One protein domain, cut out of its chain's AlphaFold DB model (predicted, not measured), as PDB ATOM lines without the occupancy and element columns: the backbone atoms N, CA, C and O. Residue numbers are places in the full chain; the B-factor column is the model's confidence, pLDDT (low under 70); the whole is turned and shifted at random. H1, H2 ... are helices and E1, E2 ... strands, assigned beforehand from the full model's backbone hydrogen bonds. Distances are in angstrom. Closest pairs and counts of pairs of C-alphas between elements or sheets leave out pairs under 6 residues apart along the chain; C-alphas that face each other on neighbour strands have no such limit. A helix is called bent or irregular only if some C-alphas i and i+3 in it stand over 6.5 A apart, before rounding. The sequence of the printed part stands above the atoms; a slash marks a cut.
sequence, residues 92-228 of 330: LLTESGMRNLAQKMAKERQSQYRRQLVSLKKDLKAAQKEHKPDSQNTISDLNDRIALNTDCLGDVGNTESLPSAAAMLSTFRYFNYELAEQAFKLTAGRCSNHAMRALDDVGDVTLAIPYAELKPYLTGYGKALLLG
ATOM      1  N   LEU A  92     184.661 226.278 160.088       95.06
ATOM      2  CA  LEU A  92     184.768 226.655 158.678       95.06
ATOM      3  C   LEU A  92     183.412 226.718 157.976       95.06
ATOM      4  O   LEU A  92     183.153 227.654 157.221       95.06
ATOM      5  N   LEU A  93     182.548 225.737 158.219       94.75
ATOM      6  CA  LEU A  93     181.303 225.512 157.495       94.75
ATOM      7  C   LEU A  93     180.091 225.839 158.364       94.75
ATOM      8  O   LEU A  93     180.038 225.536 159.555       94.75
ATOM      9  N   THR A  94     179.076 226.434 157.747       94.19
ATOM     10  CA  THR A  94     177.761 226.550 158.371       94.19
ATOM     11  C   THR A  94     177.105 225.174 158.457       94.19
ATOM     12  O   THR A  94     177.440 224.242 157.725       94.19
ATOM     13  N   GLU A  95     176.100 225.044 159.320       91.06
ATOM     14  CA  GLU A  95     175.334 223.802 159.442       91.06
ATOM     15  C   GLU A  95     174.644 223.409 158.117       91.06
ATOM     16  O   GLU A  95     174.641 222.243 157.722       91.06
ATOM     17  N   SER A  96     174.109 224.393 157.380       91.69
ATOM     18  CA  SER A  96     173.562 224.175 156.037       91.69
ATOM     19  C   SER A  96     174.650 223.807 155.026       91.69
ATOM     20  O   SER A  96     174.411 222.953 154.173       91.69
ATOM     21  N   GLY A  97     175.842 224.396 155.138       94.12
ATOM     22  CA  GLY A  97     177.009 224.048 154.337       94.12
ATOM     23  C   GLY A  97     177.406 222.587 154.500       94.12
ATOM     24  O   GLY A  97     177.461 221.850 153.517       94.12
ATOM     25  N   MET A  98     177.573 222.136 155.745       92.75
ATOM     26  CA  MET A  98     177.861 220.734 156.057       92.75
ATOM     27  C   MET A  98     176.798 219.791 155.477       92.75
ATOM     28  O   MET A  98     177.142 218.810 154.819       92.75
ATOM     29  N   ARG A  99     175.504 220.105 155.634       89.06
ATOM     30  CA  ARG A  99     174.413 219.304 155.047       89.06
ATOM     31  C   ARG A  99     174.521 219.170 153.529       89.06
ATOM     32  O   ARG A  99     174.425 218.063 153.007       89.06
ATOM     33  N   ASN A 100     174.745 220.278 152.826       91.81
ATOM     34  CA  ASN A 100     174.863 220.273 151.368       91.81
ATOM     35  C   ASN A 100     176.064 219.443 150.898       91.81
ATOM     36  O   ASN A 100     175.949 218.668 149.949       91.81
ATOM     37  N   LEU A 101     177.205 219.564 151.577       93.50
ATOM     38  CA  LEU A 101     178.403 218.796 151.245       93.50
ATOM     39  C   LEU A 101     178.228 217.296 151.514       93.50
ATOM     40  O   LEU A 101     178.626 216.487 150.677       93.50
ATOM     41  N   ALA A 102     177.573 216.916 152.614       90.00
ATOM     42  CA  ALA A 102     177.241 215.518 152.887       90.00
ATOM     43  C   ALA A 102     176.317 214.929 151.806       90.00
ATOM     44  O   ALA A 102     176.553 213.822 151.325       90.00
ATOM     45  N   GLN A 103     175.314 215.688 151.352       88.25
ATOM     46  CA  GLN A 103     174.453 215.276 150.237       88.25
ATOM     47  C   GLN A 103     175.222 215.170 148.914       88.25
ATOM     48  O   GLN A 103     174.993 214.234 148.146       88.25
ATOM     49  N   LYS A 104     176.148 216.102 148.638       92.69
ATOM     50  CA  LYS A 104     177.031 216.036 147.462       92.69
ATOM     51  C   LYS A 104     177.888 214.769 147.503       92.69
ATOM     52  O   LYS A 104     177.974 214.075 146.495       92.69
ATOM     53  N   MET A 105     178.446 214.432 148.667       92.12
ATOM     54  CA  MET A 105     179.232 213.213 148.874       92.12
ATOM     55  C   MET A 105     178.392 211.952 148.663       92.12
ATOM     56  O   MET A 105     178.794 211.071 147.910       92.12
ATOM     57  N   ALA A 106     177.197 211.875 149.255       88.44
ATOM     58  CA  ALA A 106     176.302 210.732 149.074       88.44
ATOM     59  C   ALA A 106     175.951 210.504 147.592       88.44
ATOM     60  O   ALA A 106     176.029 209.378 147.100       88.44
ATOM     61  N   LYS A 107     175.641 211.581 146.856       90.81
ATOM     62  CA  LYS A 107     175.374 211.516 145.412       90.81
ATOM     63  C   LYS A 107     176.592 211.051 144.616       90.81
ATOM     64  O   LYS A 107     176.433 210.226 143.719       90.81
ATOM     65  N   GLU A 108     177.785 211.551 144.936       94.19
ATOM     66  CA  GLU A 108     179.007 211.126 144.248       94.19
ATOM     67  C   GLU A 108     179.303 209.649 144.506       94.19
ATOM     68  O   GLU A 108     179.498 208.903 143.551       94.19
ATOM     69  N   ARG A 109     179.217 209.192 145.764       91.88
ATOM     70  CA  ARG A 109     179.352 207.767 146.112       91.88
ATOM     71  C   ARG A 109     178.366 206.912 145.323       91.88
ATOM     72  O   ARG A 109     178.766 205.958 144.663       91.88
ATOM     73  N   GLN A 110     177.087 207.288 145.313       91.06
ATOM     74  CA  GLN A 110     176.064 206.567 144.554       91.06
ATOM     75  C   GLN A 110     176.394 206.509 143.053       91.06
ATOM     76  O   GLN A 110     176.177 205.491 142.397       91.06
ATOM     77  N   SER A 111     176.916 207.602 142.497       94.44
ATOM     78  CA  SER A 111     177.325 207.686 141.095       94.44
ATOM     79  C   SER A 111     178.505 206.756 140.789       94.44
ATOM     80  O   SER A 111     178.458 206.023 139.800       94.44
ATOM     81  N   GLN A 112     179.518 206.720 141.659       96.06
ATOM     82  CA  GLN A 112     180.691 205.844 141.547       96.06
ATOM     83  C   GLN A 112     180.286 204.364 141.552       96.06
ATOM     84  O   GLN A 112     180.573 203.649 140.593       96.06
ATOM     85  N   TYR A 113     179.514 203.932 142.555       94.50
ATOM     86  CA  TYR A 113     179.037 202.547 142.659       94.50
ATOM     87  C   TYR A 113     178.131 202.143 141.487       94.50
ATOM     88  O   TYR A 113     178.243 201.037 140.959       94.50
ATOM     89  N   ARG A 114     177.270 203.047 140.987       95.38
ATOM     90  CA  ARG A 114     176.482 202.785 139.768       95.38
ATOM     91  C   ARG A 114     177.367 202.577 138.541       95.38
ATOM     92  O   ARG A 114     177.098 201.662 137.763       95.38
ATOM     93  N   ARG A 115     178.401 203.408 138.355       97.31
ATOM     94  CA  ARG A 115     179.365 203.247 137.253       97.31
ATOM     95  C   ARG A 115     180.107 201.915 137.369       97.31
ATOM     96  O   ARG A 115     180.186 201.197 136.372       97.31
ATOM     97  N   GLN A 116     180.547 201.551 138.574       97.38
ATOM     98  CA  GLN A 116     181.234 200.285 138.815       97.38
ATOM     99  C   GLN A 116     180.340 199.083 138.494       97.38
ATOM    100  O   GLN A 116     180.750 198.192 137.754       97.38
ATOM    101  N   LEU A 117     179.075 199.095 138.924       96.81
ATOM    102  CA  LEU A 117     178.119 198.038 138.578       96.81
ATOM    103  C   LEU A 117     177.892 197.890 137.073       96.81
ATOM    104  O   LEU A 117     177.706 196.772 136.593       96.81
ATOM    105  N   VAL A 118     177.871 198.993 136.318       98.06
ATOM    106  CA  VAL A 118     177.755 198.930 134.854       98.06
ATOM    107  C   VAL A 118     178.979 198.239 134.250       98.06
ATOM    108  O   VAL A 118     178.801 197.389 133.374       98.06
ATOM    109  N   SER A 119     180.188 198.551 134.734       98.12
ATOM    110  CA  SER A 119     181.425 197.890 134.293       98.12
ATOM    111  C   SER A 119     181.411 196.400 134.626       98.12
ATOM    112  O   SER A 119     181.460 195.573 133.720       98.12
ATOM    113  N   LEU A 120     181.200 196.043 135.896       98.00
ATOM    114  CA  LEU A 120     181.206 194.652 136.355       98.00
ATOM    115  C   LEU A 120     180.176 193.786 135.614       98.00
ATOM    116  O   LEU A 120     180.466 192.661 135.215       98.00
ATOM    117  N   LYS A 121     178.971 194.314 135.355       97.75
ATOM    118  CA  LYS A 121     177.939 193.597 134.581       97.75
ATOM    119  C   LYS A 121     178.326 193.402 133.116       97.75
ATOM    120  O   LYS A 121     177.880 192.435 132.496       97.75
ATOM    121  N   LYS A 122     179.096 194.322 132.532       97.75
ATOM    122  CA  LYS A 122     179.642 194.169 131.179       97.75
ATOM    123  C   LYS A 122     180.723 193.087 131.167       97.75
ATOM    124  O   LYS A 122     180.671 192.219 130.297       97.75
ATOM    125  N   ASP A 123     181.621 193.107 132.146       95.88
ATOM    126  CA  ASP A 123     182.721 192.147 132.267       95.88
ATOM    127  C   ASP A 123     182.196 190.731 132.536       95.88
ATOM    128  O   ASP A 123     182.610 189.786 131.870       95.88
ATOM    129  N   LEU A 124     181.172 190.589 133.386       96.12
ATOM    130  CA  LEU A 124     180.488 189.315 133.628       96.12
ATOM    131  C   LEU A 124     179.911 188.727 132.337       96.12
ATOM    132  O   LEU A 124     180.120 187.553 132.033       96.12
ATOM    133  N   LYS A 125     179.225 189.550 131.534       95.25
ATOM    134  CA  LYS A 125     178.679 189.119 130.238       95.25
ATOM    135  C   LYS A 125     179.771 188.724 129.245       95.25
ATOM    136  O   LYS A 125     179.511 187.886 128.386       95.25
ATOM    137  N   ALA A 126     180.943 189.355 129.303       93.38
ATOM    138  CA  ALA A 126     182.080 188.991 128.463       93.38
ATOM    139  C   ALA A 126     182.681 187.652 128.917       93.38
ATOM    140  O   ALA A 126     182.776 186.733 128.107       93.38
ATOM    141  N   ALA A 127     182.961 187.495 130.215       92.31
ATOM    142  CA  ALA A 127     183.506 186.270 130.798       92.31
ATOM    143  C   ALA A 127     182.614 185.044 130.529       92.31
ATOM    144  O   ALA A 127     183.108 183.983 130.152       92.31
ATOM    145  N   GLN A 128     181.290 185.210 130.621       91.38
ATOM    146  CA  GLN A 128     180.315 184.159 130.310       91.38
ATOM    147  C   GLN A 128     180.348 183.693 128.844       91.38
ATOM    148  O   GLN A 128     179.950 182.566 128.559       91.38
ATOM    149  N   LYS A 129     180.814 184.533 127.908       89.25
ATOM    150  CA  LYS A 129     180.898 184.201 126.473       89.25
ATOM    151  C   LYS A 129     182.206 183.524 126.075       89.25
ATOM    152  O   LYS A 129     182.248 182.888 125.029       89.25
ATOM    153  N   GLU A 130     183.273 183.673 126.857       80.69
ATOM    154  CA  GLU A 130     184.598 183.179 126.468       80.69
ATOM    155  C   GLU A 130     184.748 181.648 126.573       80.69
ATOM    156  O   GLU A 130     185.717 181.117 126.037       80.69
ATOM    157  N   HIS A 131     183.809 180.930 127.211       69.12
ATOM    158  CA  HIS A 131     183.783 179.456 127.343       69.12
ATOM    159  C   HIS A 131     185.128 178.814 127.761       69.12
ATOM    160  O   HIS A 131     185.401 177.655 127.448       69.12
ATOM    161  N   LYS A 132     185.982 179.552 128.482       78.50
ATOM    162  CA  LYS A 132     187.277 179.057 128.969       78.50
ATOM    163  C   LYS A 132     187.089 178.185 130.221       78.50
ATOM    164  O   LYS A 132     186.284 178.559 131.076       78.50
ATOM    165  N   PRO A 133     187.853 177.090 130.390       67.31
ATOM    166  CA  PRO A 133     187.775 176.217 131.569       67.31
ATOM    167  C   PRO A 133     187.942 176.964 132.901       67.31
ATOM    168  O   PRO A 133     187.209 176.692 133.847       67.31
ATOM    169  N   ASP A 134     188.814 177.976 132.941       70.00
ATOM    170  CA  ASP A 134     189.105 178.753 134.158       70.00
ATOM    171  C   ASP A 134     188.139 179.927 134.407       70.00
ATOM    172  O   ASP A 134     188.290 180.676 135.372       70.00
ATOM    173  N   SER A 135     187.117 180.103 133.562       79.19
ATOM    174  CA  SER A 135     186.189 181.241 133.664       79.19
ATOM    175  C   SER A 135     185.276 181.196 134.894       79.19
ATOM    176  O   SER A 135     184.743 182.232 135.280       79.19
ATOM    177  N   GLN A 136     185.107 180.036 135.539       85.44
ATOM    178  CA  GLN A 136     184.217 179.890 136.700       85.44
ATOM    179  C   GLN A 136     184.662 180.733 137.899       85.44
ATOM    180  O   GLN A 136     183.831 181.395 138.518       85.44
ATOM    181  N   ASN A 137     185.966 180.784 138.182       88.56
ATOM    182  CA  ASN A 137     186.493 181.601 139.279       88.56
ATOM    183  C   ASN A 137     186.286 183.094 139.000       88.56
ATOM    184  O   ASN A 137     185.849 183.833 139.877       88.56
ATOM    185  N   THR A 138     186.526 183.528 137.760       91.81
ATOM    186  CA  THR A 138     186.288 184.912 137.326       91.81
ATOM    187  C   THR A 138     184.808 185.281 137.386       91.81
ATOM    188  O   THR A 138     184.462 186.367 137.831       91.81
ATOM    189  N   ILE A 139     183.916 184.384 136.961       94.25
ATOM    190  CA  ILE A 139     182.467 184.599 137.035       94.25
ATOM    191  C   ILE A 139     182.012 184.701 138.496       94.25
ATOM    192  O   ILE A 139     181.200 185.571 138.805       94.25
ATOM    193  N   SER A 140     182.529 183.846 139.385       94.56
ATOM    194  CA  SER A 140     182.234 183.910 140.821       94.56
ATOM    195  C   SER A 140     182.685 185.241 141.425       94.56
ATOM    196  O   SER A 140     181.860 185.941 142.002       94.56
ATOM    197  N   ASP A 141     183.943 185.636 141.210       95.31
ATOM    198  CA  ASP A 141     184.491 186.910 141.699       95.31
ATOM    199  C   ASP A 141     183.680 188.113 141.184       95.31
ATOM    200  O   ASP A 141     183.293 188.985 141.960       95.31
ATOM    201  N   LEU A 142     183.309 188.128 139.898       97.12
ATOM    202  CA  LEU A 142     182.467 189.188 139.333       97.12
ATOM    203  C   LEU A 142     181.068 189.230 139.958       97.12
ATOM    204  O   LEU A 142     180.535 190.320 140.172       97.12
ATOM    205  N   ASN A 143     180.462 188.079 140.258       97.50
ATOM    206  CA  ASN A 143     179.175 188.036 140.951       97.50
ATOM    207  C   ASN A 143     179.289 188.582 142.380       97.50
ATOM    208  O   ASN A 143     178.448 189.389 142.771       97.50
ATOM    209  N   ASP A 144     180.337 188.213 143.119       97.31
ATOM    210  CA  ASP A 144     180.568 188.690 144.488       97.31
ATOM    211  C   ASP A 144     180.816 190.206 144.516       97.31
ATOM    212  O   ASP A 144     180.225 190.927 145.325       97.31
ATOM    213  N   ARG A 145     181.597 190.730 143.560       97.69
ATOM    214  CA  ARG A 145     181.770 192.179 143.360       97.69
ATOM    215  C   ARG A 145     180.445 192.871 143.052       97.69
ATOM    216  O   ARG A 145     180.162 193.929 143.613       97.69
ATOM    217  N   ILE A 146     179.616 192.304 142.171       97.62
ATOM    218  CA  ILE A 146     178.298 192.865 141.831       97.62
ATOM    219  C   ILE A 146     177.375 192.867 143.049       97.62
ATOM    220  O   ILE A 146     176.670 193.859 143.250       97.62
ATOM    221  N   ALA A 147     177.370 191.797 143.846       96.50
ATOM    222  CA  ALA A 147     176.572 191.705 145.063       96.50
ATOM    223  C   ALA A 147     176.975 192.806 146.051       96.50
ATOM    224  O   ALA A 147     176.145 193.653 146.382       96.50
ATOM    225  N   LEU A 148     178.268 192.899 146.383       95.31
ATOM    226  CA  LEU A 148     178.789 193.936 147.274       95.31
ATOM    227  C   LEU A 148     178.441 195.348 146.783       95.31
ATOM    228  O   LEU A 148     177.895 196.155 147.528       95.31
ATOM    229  N   ASN A 149     178.717 195.658 145.513       94.62
ATOM    230  CA  ASN A 149     178.452 196.988 144.961       94.62
ATOM    231  C   ASN A 149     176.941 197.305 144.900       94.62
ATOM    232  O   ASN A 149     176.559 198.476 144.923       94.62
ATOM    233  N   THR A 150     176.073 196.290 144.816       93.62
ATOM    234  CA  THR A 150     174.613 196.462 144.888       93.62
ATOM    235  C   THR A 150     174.177 196.797 146.314       93.62
ATOM    236  O   THR A 150     173.409 197.744 146.492       93.62
ATOM    237  N   ASP A 151     174.718 196.103 147.315       91.38
ATOM    238  CA  ASP A 151     174.448 196.376 148.732       91.38
ATOM    239  C   ASP A 151     174.916 197.783 149.124       91.38
ATOM    240  O   ASP A 151     174.161 198.556 149.717       91.38
ATOM    241  N   CYS A 152     176.099 198.191 148.651       87.94
ATOM    242  CA  CYS A 152     176.617 199.545 148.842       87.94
ATOM    243  C   CYS A 152     175.691 200.639 148.289       87.94
ATOM    244  O   CYS A 152     175.645 201.745 148.827       87.94
ATOM    245  N   LEU A 153     174.921 200.368 147.227       85.12
ATOM    246  CA  LEU A 153     173.906 201.309 146.739       85.12
ATOM    247  C   LEU A 153     172.645 201.337 147.608       85.12
ATOM    248  O   LEU A 153     172.010 202.393 147.686       85.12
ATOM    249  N   GLY A 154     172.283 200.212 148.232       72.00
ATOM    250  CA  GLY A 154     171.178 200.115 149.186       72.00
ATOM    251  C   GLY A 154     171.450 200.921 150.457       72.00
ATOM    252  O   GLY A 154     170.604 201.713 150.873       72.00
ATOM    253  N   ASP A 155     172.669 200.822 150.991       62.25
ATOM    254  CA  ASP A 155     173.101 201.558 152.186       62.25
ATOM    255  C   ASP A 155     173.188 203.076 151.959       62.25
ATOM    256  O   ASP A 155     172.862 203.870 152.845       62.25
ATOM    257  N   VAL A 156     173.555 203.515 150.749       57.94
ATOM    258  CA  VAL A 156     173.568 204.945 150.375       57.94
ATOM    259  C   VAL A 156     172.147 205.497 150.153       57.94
ATOM    260  O   VAL A 156     171.939 206.707 150.217       57.94
ATOM    261  N   GLY A 157     171.152 204.635 149.913       46.03
ATOM    262  CA  GLY A 157     169.760 205.017 149.649       46.03
ATOM    263  C   GLY A 157     168.958 205.478 150.873       46.03
ATOM    264  O   GLY A 157     167.961 206.172 150.706       46.03
ATOM    265  N   ASN A 158     169.402 205.166 152.095       46.31
ATOM    266  CA  ASN A 158     168.680 205.477 153.341       46.31
ATOM    267  C   ASN A 158     168.962 206.880 153.921       46.31
ATOM    268  O   ASN A 158     168.636 207.165 155.074       46.31
ATOM    269  N   THR A 159     169.538 207.801 153.144       49.62
ATOM    270  CA  THR A 159     169.892 209.162 153.598       49.62
ATOM    271  C   THR A 159     168.731 210.171 153.563       49.62
ATOM    272  O   THR A 159     168.972 211.373 153.445       49.62
ATOM    273  N   GLU A 160     167.471 209.730 153.621       42.84
ATOM    274  CA  GLU A 160     166.310 210.640 153.603       42.84
ATOM    275  C   GLU A 160     166.022 211.304 154.961       42.84
ATOM    276  O   GLU A 160     165.323 212.316 155.021       42.84
ATOM    277  N   SER A 161     166.603 210.807 156.057       49.62
ATOM    278  CA  SER A 161     166.484 211.450 157.368       49.62
ATOM    279  C   SER A 161     167.626 212.446 157.593       49.62
ATOM    280  O   SER A 161     168.803 212.091 157.646       49.62
ATOM    281  N   LEU A 162     167.269 213.731 157.709       50.94
ATOM    282  CA  LEU A 162     168.212 214.807 158.017       50.94
ATOM    283  C   LEU A 162     168.839 214.565 159.401       50.94
ATOM    284  O   LEU A 162     168.109 214.557 160.396       50.94
ATOM    285  N   PRO A 163     170.173 214.417 159.503       59.66
ATOM    286  CA  PRO A 163     170.821 214.302 160.798       59.66
ATOM    287  C   PRO A 163     170.648 215.614 161.579       59.66
ATOM    288  O   PRO A 163     170.708 216.707 161.004       59.66
ATOM    289  N   SER A 164     170.468 215.524 162.899       63.31
ATOM    290  CA  SER A 164     170.568 216.690 163.791       63.31
ATOM    291  C   SER A 164     171.934 217.379 163.643       63.31
ATOM    292  O   SER A 164     172.885 216.763 163.166       63.31
ATOM    293  N   ALA A 165     172.092 218.627 164.099       63.72
ATOM    294  CA  ALA A 165     173.389 219.323 164.076       63.72
ATOM    295  C   ALA A 165     174.534 218.483 164.688       63.72
ATOM    296  O   ALA A 165     175.633 218.414 164.143       63.72
ATOM    297  N   ALA A 166     174.261 217.796 165.803       62.84
ATOM    298  CA  ALA A 166     175.221 216.914 166.467       62.84
ATOM    299  C   ALA A 166     175.534 215.657 165.638       62.84
ATOM    300  O   ALA A 166     176.691 215.238 165.548       62.84
ATOM    301  N   ALA A 167     174.521 215.078 164.991       68.25
ATOM    302  CA  ALA A 167     174.717 213.963 164.076       68.25
ATOM    303  C   ALA A 167     175.486 214.399 162.816       68.25
ATOM    304  O   ALA A 167     176.350 213.662 162.368       68.25
ATOM    305  N   MET A 168     175.288 215.627 162.322       75.12
ATOM    306  CA  MET A 168     176.054 216.195 161.205       75.12
ATOM    307  C   MET A 168     177.539 216.358 161.530       75.12
ATOM    308  O   MET A 168     178.377 216.011 160.702       75.12
ATOM    309  N   LEU A 169     177.886 216.847 162.726       70.44
ATOM    310  CA  LEU A 169     179.289 216.894 163.162       70.44
ATOM    311  C   LEU A 169     179.889 215.497 163.238       70.44
ATOM    312  O   LEU A 169     181.024 215.297 162.828       70.44
ATOM    313  N   SER A 170     179.107 214.529 163.712       70.50
ATOM    314  CA  SER A 170     179.526 213.131 163.759       70.50
ATOM    315  C   SER A 170     179.748 212.580 162.346       70.50
ATOM    316  O   SER A 170     180.792 211.995 162.091       70.50
ATOM    317  N   THR A 171     178.862 212.871 161.388       72.50
ATOM    318  CA  THR A 171     179.057 212.560 159.960       72.50
ATOM    319  C   THR A 171     180.353 213.164 159.419       72.50
ATOM    320  O   THR A 171     181.105 212.486 158.727       72.50
ATOM    321  N   PHE A 172     180.661 214.414 159.770       77.38
ATOM    322  CA  PHE A 172     181.914 215.065 159.381       77.38
ATOM    323  C   PHE A 172     183.148 214.548 160.126       77.38
ATOM    324  O   PHE A 172     184.249 214.814 159.663       77.38
ATOM    325  N   ARG A 173     182.996 213.807 161.234       71.62
ATOM    326  CA  ARG A 173     184.089 213.024 161.835       71.62
ATOM    327  C   ARG A 173     184.352 211.725 161.072       71.62
ATOM    328  O   ARG A 173     185.489 211.273 161.045       71.62
ATOM    329  N   TYR A 174     183.325 211.136 160.453       75.75
ATOM    330  CA  TYR A 174     183.481 209.971 159.572       75.75
ATOM    331  C   TYR A 174     184.033 210.339 158.194       75.75
ATOM    332  O   TYR A 174     184.633 209.500 157.525       75.75
ATOM    333  N   PHE A 175     183.836 211.583 157.757       87.62
ATOM    334  CA  PHE A 175     184.565 212.109 156.614       87.62
ATOM    335  C   PHE A 175     185.938 212.598 157.045       87.62
ATOM    336  O   PHE A 175     186.080 213.385 157.975       87.62
ATOM    337  N   ASN A 176     186.950 212.192 156.301       90.12
ATOM    338  CA  ASN A 176     188.261 212.790 156.426       90.12
ATOM    339  C   ASN A 176     188.290 214.058 155.568       90.12
ATOM    340  O   ASN A 176     187.855 214.010 154.416       90.12
ATOM    341  N   TYR A 177     188.762 215.191 156.086       93.75
ATOM    342  CA  TYR A 177     188.848 216.412 155.285       93.75
ATOM    343  C   TYR A 177     190.223 217.058 155.344       93.75
ATOM    344  O   TYR A 177     190.845 217.153 156.395       93.75
ATOM    345  N   GLU A 178     190.667 217.555 154.196       95.81
ATOM    346  CA  GLU A 178     191.951 218.214 154.015       95.81
ATOM    347  C   GLU A 178     191.726 219.649 153.522       95.81
ATOM    348  O   GLU A 178     191.022 219.884 152.533       95.81
ATOM    349  N   LEU A 179     192.365 220.621 154.178       97.00
ATOM    350  CA  LEU A 179     192.521 221.966 153.626       97.00
ATOM    351  C   LEU A 179     193.768 222.004 152.736       97.00
ATOM    352  O   LEU A 179     194.802 222.525 153.139       97.00
ATOM    353  N   ALA A 180     193.671 221.433 151.535       95.44
ATOM    354  CA  ALA A 180     194.763 221.459 150.566       95.44
ATOM    355  C   ALA A 180     194.989 222.883 150.025       95.44
ATOM    356  O   ALA A 180     194.157 223.769 150.193       95.44
ATOM    357  N   GLU A 181     196.101 223.118 149.333       92.19
ATOM    358  CA  GLU A 181     196.472 224.458 148.848       92.19
ATOM    359  C   GLU A 181     195.364 225.165 148.038       92.19
ATOM    360  O   GLU A 181     195.121 226.355 148.229       92.19
ATOM    361  N   GLN A 182     194.647 224.435 147.177       91.94
ATOM    362  CA  GLN A 182     193.666 225.018 146.245       91.94
ATOM    363  C   GLN A 182     192.213 224.582 146.487       91.94
ATOM    364  O   GLN A 182     191.288 225.143 145.890       91.94
ATOM    365  N   ALA A 183     191.986 223.581 147.338       96.31
ATOM    366  CA  ALA A 183     190.671 222.978 147.506       96.31
ATOM    367  C   ALA A 183     190.459 222.428 148.916       96.31
ATOM    368  O   ALA A 183     191.374 221.932 149.569       96.31
ATOM    369  N   PHE A 184     189.205 222.442 149.349       97.06
ATOM    370  CA  PHE A 184     188.746 221.606 150.446       97.06
ATOM    371  C   PHE A 184     188.475 220.209 149.895       97.06
ATOM    372  O   PHE A 184     187.568 220.038 149.075       97.06
ATOM    373  N   LYS A 185     189.262 219.220 150.317       97.06
ATOM    374  CA  LYS A 185     188.998 217.826 149.967       97.06
ATOM    375  C   LYS A 185     188.205 217.169 151.078       97.06
ATOM    376  O   LYS A 185     188.591 217.253 152.237       97.06
ATOM    377  N   LEU A 186     187.119 216.508 150.713       95.44
ATOM    378  CA  LEU A 186     186.304 215.699 151.604       95.44
ATOM    379  C   LEU A 186     186.365 214.259 151.113       95.44
ATOM    380  O   LEU A 186     186.004 214.012 149.968       95.44
ATOM    381  N   THR A 187     186.787 213.329 151.956       94.75
ATOM    382  CA  THR A 187     186.915 211.909 151.627       94.75
ATOM    383  C   THR A 187     185.986 211.094 152.510       94.75
ATOM    384  O   THR A 187     186.047 211.176 153.736       94.75
ATOM    385  N   ALA A 188     185.121 210.305 151.881       91.38
ATOM    386  CA  ALA A 188     184.355 209.266 152.545       91.38
ATOM    387  C   ALA A 188     185.064 207.924 152.361       91.38
ATOM    388  O   ALA A 188     185.504 207.614 151.254       91.38
ATOM    389  N   GLY A 189     185.137 207.141 153.438       88.50
ATOM    390  CA  GLY A 189     185.712 205.803 153.389       88.50
ATOM    391  C   GLY A 189     184.930 204.849 152.483       88.50
ATOM    392  O   GLY A 189     183.742 205.062 152.183       88.50
ATOM    393  N   ARG A 190     185.613 203.780 152.078       89.88
ATOM    394  CA  ARG A 190     185.034 202.657 151.334       89.88
ATOM    395  C   ARG A 190     183.810 202.038 152.017       89.88
ATOM    396  O   ARG A 190     183.611 202.151 153.225       89.88
ATOM    397  N   CYS A 191     182.961 201.401 151.215       89.81
ATOM    398  CA  CYS A 191     181.773 200.700 151.704       89.81
ATOM    399  C   CYS A 191     182.130 199.356 152.351       89.81
ATOM    400  O   CYS A 191     181.552 198.971 153.364       89.81
ATOM    401  N   SER A 192     183.090 198.642 151.764       90.88
ATOM    402  CA  SER A 192     183.522 197.337 152.255       90.88
ATOM    403  C   SER A 192     184.167 197.394 153.638       90.88
ATOM    404  O   SER A 192     184.990 198.256 153.954       90.88
ATOM    405  N   ASN A 193     183.869 196.380 154.451       89.19
ATOM    406  CA  ASN A 193     184.697 196.077 155.612       89.19
ATOM    407  C   ASN A 193     186.063 195.513 155.170       89.19
ATOM    408  O   ASN A 193     186.302 195.232 153.996       89.19
ATOM    409  N   HIS A 194     186.964 195.317 156.132       87.44
ATOM    410  CA  HIS A 194     188.318 194.846 155.852       87.44
ATOM    411  C   HIS A 194     188.362 193.521 155.063       87.44
ATOM    412  O   HIS A 194     189.098 193.410 154.086       87.44
ATOM    413  N   ALA A 195     187.537 192.536 155.439       89.44
ATOM    414  CA  ALA A 195     187.529 191.210 154.814       89.44
ATOM    415  C   ALA A 195     187.076 191.237 153.345       89.44
ATOM    416  O   ALA A 195     187.509 190.406 152.552       89.44
ATOM    417  N   MET A 196     186.233 192.205 152.978       91.62
ATOM    418  CA  MET A 196     185.658 192.330 151.637       91.62
ATOM    419  C   MET A 196     186.365 193.386 150.777       91.62
ATOM    420  O   MET A 196     185.905 193.674 149.674       91.62
ATOM    421  N   ARG A 197     187.489 193.958 151.240       90.50
ATOM    422  CA  ARG A 197     188.216 195.034 150.536       90.50
ATOM    423  C   ARG A 197     188.547 194.671 149.088       90.50
ATOM    424  O   ARG A 197     188.426 195.511 148.206       90.50
ATOM    425  N   ALA A 198     188.947 193.424 148.839       92.50
ATOM    426  CA  ALA A 198     189.337 192.963 147.506       92.50
ATOM    427  C   ALA A 198     188.195 193.003 146.473       92.50
ATOM    428  O   ALA A 198     188.474 192.951 145.278       92.50
ATOM    429  N   LEU A 199     186.938 193.091 146.923       94.62
ATOM    430  CA  LEU A 199     185.739 193.123 146.084       94.62
ATOM    431  C   LEU A 199     185.222 194.555 145.824       94.62
ATOM    432  O   LEU A 199     184.295 194.742 145.032       94.62
ATOM    433  N   ASP A 200     185.786 195.566 146.492       94.38
ATOM    434  CA  ASP A 200     185.353 196.968 146.426       94.38
ATOM    435  C   ASP A 200     186.330 197.813 145.608       94.38
ATOM    436  O   ASP A 200     187.196 198.504 146.143       94.38
ATOM    437  N   ASP A 201     186.171 197.768 144.289       94.06
ATOM    438  CA  ASP A 201     187.009 198.539 143.364       94.06
ATOM    439  C   ASP A 201     186.748 200.054 143.412       94.06
ATOM    440  O   ASP A 201     187.517 200.824 142.837       94.06
ATOM    441  N   VAL A 202     185.664 200.501 144.063       95.12
ATOM    442  CA  VAL A 202     185.377 201.935 144.230       95.12
ATOM    443  C   VAL A 202     186.285 202.534 145.298       95.12
ATOM    444  O   VAL A 202     186.825 203.619 145.094       95.12
ATOM    445  N   GLY A 203     186.466 201.832 146.418       92.50
ATOM    446  CA  GLY A 203     187.301 202.299 147.518       92.50
ATOM    447  C   GLY A 203     186.816 203.625 148.119       92.50
ATOM    448  O   GLY A 203     185.615 203.872 148.257       92.50
ATOM    449  N   ASP A 204     187.768 204.471 148.511       92.94
ATOM    450  CA  ASP A 204     187.482 205.787 149.078       92.94
ATOM    451  C   ASP A 204     187.007 206.769 148.000       92.94
ATOM    452  O   ASP A 204     187.540 206.830 146.891       92.94
ATOM    453  N   VAL A 205     186.029 207.606 148.348       93.88
ATOM    454  CA  VAL A 205     185.473 208.615 147.437       93.88
ATOM    455  C   VAL A 205     185.837 210.007 147.928       93.88
ATOM    456  O   VAL A 205     185.436 210.412 149.021       93.88
ATOM    457  N   THR A 206     186.547 210.769 147.094       96.19
ATOM    458  CA  THR A 206     186.976 212.138 147.404       96.19
ATOM    459  C   THR A 206     186.257 213.170 146.541       96.19
ATOM    460  O   THR A 206     186.269 213.110 145.314       96.19
ATOM    461  N   LEU A 207     185.697 214.187 147.193       96.75
ATOM    462  CA  LEU A 207     185.282 215.436 146.572       96.75
ATOM    463  C   LEU A 207     186.373 216.485 146.772       96.75
ATOM    464  O   LEU A 207     186.624 216.889 147.902       96.75
ATOM    465  N   ALA A 208     186.972 216.972 145.687       97.38
ATOM    466  CA  ALA A 208     187.815 218.163 145.712       97.38
ATOM    467  C   ALA A 208     186.963 219.390 145.363       97.38
ATOM    468  O   ALA A 208     186.440 219.490 144.255       97.38
ATOM    469  N   ILE A 209     186.785 220.301 146.319       97.62
ATOM    470  CA  ILE A 209     185.911 221.467 146.171       97.62
ATOM    471  C   ILE A 209     186.777 222.727 146.170       97.62
ATOM    472  O   ILE A 209     187.368 223.049 147.208       97.62
ATOM    473  N   PRO A 210     186.862 223.456 145.043       97.62
ATOM    474  CA  PRO A 210     187.566 224.731 144.996       97.62
ATOM    475  C   PRO A 210     187.034 225.693 146.058       97.62
ATOM    476  O   PRO A 210     185.824 225.780 146.279       97.62
ATOM    477  N   TYR A 211     187.915 226.465 146.698       96.31
ATOM    478  CA  TYR A 211     187.488 227.369 147.773       96.31
ATOM    479  C   TYR A 211     186.432 228.385 147.322       96.31
ATOM    480  O   TYR A 211     185.497 228.669 148.071       96.31
ATOM    481  N   ALA A 212     186.508 228.859 146.077       95.75
ATOM    482  CA  ALA A 212     185.498 229.744 145.502       95.75
ATOM    483  C   ALA A 212     184.082 229.129 145.519       95.75
ATOM    484  O   ALA A 212     183.117 229.824 145.836       95.75
ATOM    485  N   GLU A 213     183.954 227.823 145.260       97.44
ATOM    486  CA  GLU A 213     182.673 227.102 145.310       97.44
ATOM    487  C   GLU A 213     182.174 226.874 146.741       97.44
ATOM    488  O   GLU A 213     180.978 226.678 146.951       97.44
ATOM    489  N   LEU A 214     183.061 226.919 147.744       96.75
ATOM    490  CA  LEU A 214     182.671 226.779 149.147       96.75
ATOM    491  C   LEU A 214     182.016 228.028 149.727       96.75
ATOM    492  O   LEU A 214     181.327 227.925 150.739       96.75
ATOM    493  N   LYS A 215     182.190 229.200 149.110       96.56
ATOM    494  CA  LYS A 215     181.702 230.492 149.618       96.56
ATOM    495  C   LYS A 215     180.277 230.491 150.215       96.56
ATOM    496  O   LYS A 215     180.125 231.059 151.303       96.56
ATOM    497  N   PRO A 216     179.236 229.893 149.595       96.94
ATOM    498  CA  PRO A 216     177.888 229.857 150.180       96.94
ATOM    499  C   PRO A 216     177.766 228.970 151.432       96.94
ATOM    500  O   PRO A 216     176.809 229.110 152.189       96.94
ATOM    501  N   TYR A 217     178.724 228.073 151.662       96.81
ATOM    502  CA  TYR A 217     178.728 227.088 152.744       96.81
ATOM    503  C   TYR A 217     179.580 227.506 153.947       96.81
ATOM    504  O   TYR A 217     179.541 226.834 154.974       96.81
ATOM    505  N   LEU A 218     180.351 228.591 153.839       97.38
ATOM    506  CA  LEU A 218     181.306 229.011 154.866       97.38
ATOM    507  C   LEU A 218     180.681 229.901 155.944       97.38
ATOM    508  O   LEU A 218     179.867 230.787 155.656       97.38
ATOM    509  N   THR A 219     181.136 229.720 157.185       96.88
ATOM    510  CA  THR A 219     180.930 230.689 158.270       96.88
ATOM    511  C   THR A 219     181.669 231.999 157.961       96.88
ATOM    512  O   THR A 219     182.499 232.070 157.053       96.88
ATOM    513  N   GLY A 220     181.421 233.056 158.744       97.00
ATOM    514  CA  GLY A 220     182.219 234.285 158.641       97.00
ATOM    515  C   GLY A 220     183.717 234.040 158.867       97.00
ATOM    516  O   GLY A 220     184.548 234.613 158.168       97.00
ATOM    517  N   TYR A 221     184.069 233.142 159.794       96.69
ATOM    518  CA  TYR A 221     185.462 232.768 160.047       96.69
ATOM    519  C   TYR A 221     186.053 231.939 158.903       96.69
ATOM    520  O   TYR A 221     187.160 232.228 158.455       96.69
ATOM    521  N   GLY A 222     185.290 230.987 158.355       97.00
ATOM    522  CA  GLY A 222     185.680 230.211 157.181       97.00
ATOM    523  C   GLY A 222     185.954 231.084 155.956       97.00
ATOM    524  O   GLY A 222     186.956 230.878 155.277       97.00
ATOM    525  N   LYS A 223     185.130 232.112 155.704       97.19
ATOM    526  CA  LYS A 223     185.368 233.092 154.623       97.19
ATOM    527  C   LYS A 223     186.647 233.897 154.850       97.19
ATOM    528  O   LYS A 223     187.457 234.016 153.933       97.19
ATOM    529  N   ALA A 224     186.869 234.376 156.072       95.88
ATOM    530  CA  ALA A 224     188.078 235.120 156.412       95.88
ATOM    531  C   ALA A 224     189.348 234.257 156.284       95.88
ATOM    532  O   ALA A 224     190.398 234.753 155.886       95.88
ATOM    533  N   LEU A 225     189.260 232.967 156.618       95.44
ATOM    534  CA  LEU A 225     190.373 232.022 156.546       95.44
ATOM    535  C   LEU A 225     190.678 231.545 155.123       95.44
ATOM    536  O   LEU A 225     191.835 231.551 154.720       95.44
ATOM    537  N   LEU A 226     189.657 231.101 154.389       95.50
ATOM    538  CA  LEU A 226     189.834 230.394 153.117       95.50
ATOM    539  C   LEU A 226     189.776 231.316 151.899       95.50
ATOM    540  O   LEU A 226     190.327 230.964 150.863       95.50
ATOM    541  N   LEU A 227     189.112 232.470 152.017       95.06
ATOM    542  CA  LEU A 227     188.895 233.410 150.911       95.06
ATOM    543  C   LEU A 227     189.508 234.792 151.166       95.06
ATOM    544  O   LEU A 227     189.491 235.636 150.277       95.06
ATOM    545  N   GLY A 228     190.014 235.053 152.377       93.62
ATOM    546  CA  GLY A 228     190.468 236.389 152.774       93.62
ATOM    547  C   GLY A 228     189.334 237.420 152.846       93.62
ATOM    548  O   GLY A 228     189.589 238.622 152.796       93.62
TER     549      GLY A 228
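What this domain is: This is residues 92 to 228 of the 330 residues of an uncharacterized protein of Collimonas arenae (UniProt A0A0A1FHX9). A long helical hairpin, H1 and H2, makes the length of a rod, and its tip, residues 129 to 134, stands free. H2 packs on the far half of H1, while residues 101 to 112 of H1 cross one face of a small three-stranded sheet; H5 and H6 sit at the end away from the tip, and H4 packs on H2. The printed part has 137 residues, with elements in the order H1 H2 H3 E1 E2 H4 E3 H5 H6; the antiparallel sheet has the order E1 E2 E3, and the class is mostly helix. It is loose, with a radius of gyration of the C-alphas of 18.8 A and spans of 64 by 31 by 22 A.

How they stand to each other: H1, residues 95 to 127, is the hub, touching three helices. It touches H2, residues 135 to 156, at a shallow tilt of 20 degrees, opposite ways, a hairpin; their closest C-alphas, of Leu 124 and Leu 142, are 6.0 A apart. With residues 95 to 102 alone it touches H3, residues 165 to 174, the closest C-alphas, of Glu 95 and Ala 165, being 6.7 A apart. E1, residues 175 to 179, and E2, residues 183 to 188, form a hairpin, with N 176 and O 187 at 2.9 A. E3, residues 205 to 210, is antiparallel to E2, with N 207 and O 186 at 2.8 A. H1 is on this sheet, over E2 and E3, at a height over the sheet of 7.9 A; H3 only grazes it with residues 169 to 174. H4, residues 194 to 199, touches residues 141 to 148 of H2 alone, the closest C-alphas, of Arg 145 and Leu 199, being 4.9 A apart. H5, residues 211 to 217, touches H1, the closest C-alphas being those of Gly 97 and Tyr 217, 3.8 A apart. H6, residues 220 to 226, is close to H5 but not clearly touching, with C-alphas 211 and 226 at 6.6 A. Every O i to N i+4 pair is within hydrogen-bond range in H1, H2, H3 and H6; the irregular H4 and H5 have 0 of 2 and 0 of 3, but 2 of 3 and 3 of 4 O i to N i+3 pairs.

Where its parts are: H1 runs 47.9 A from C-alpha 95 at (175.334, 223.802, 159.442), and H2 runs 31.6 A. H6 ends at C-alpha 226, (189.834, 230.394, 153.117).

The domain as a whole: The C-alphas of Pro 133 and Gly 220, the two farthest apart, are 64.3 A apart. The printed part has no cut, and no link is long. The mean pLDDT of the printed part is 88.3; residues 131, 133 and 155 to 167 are under 70.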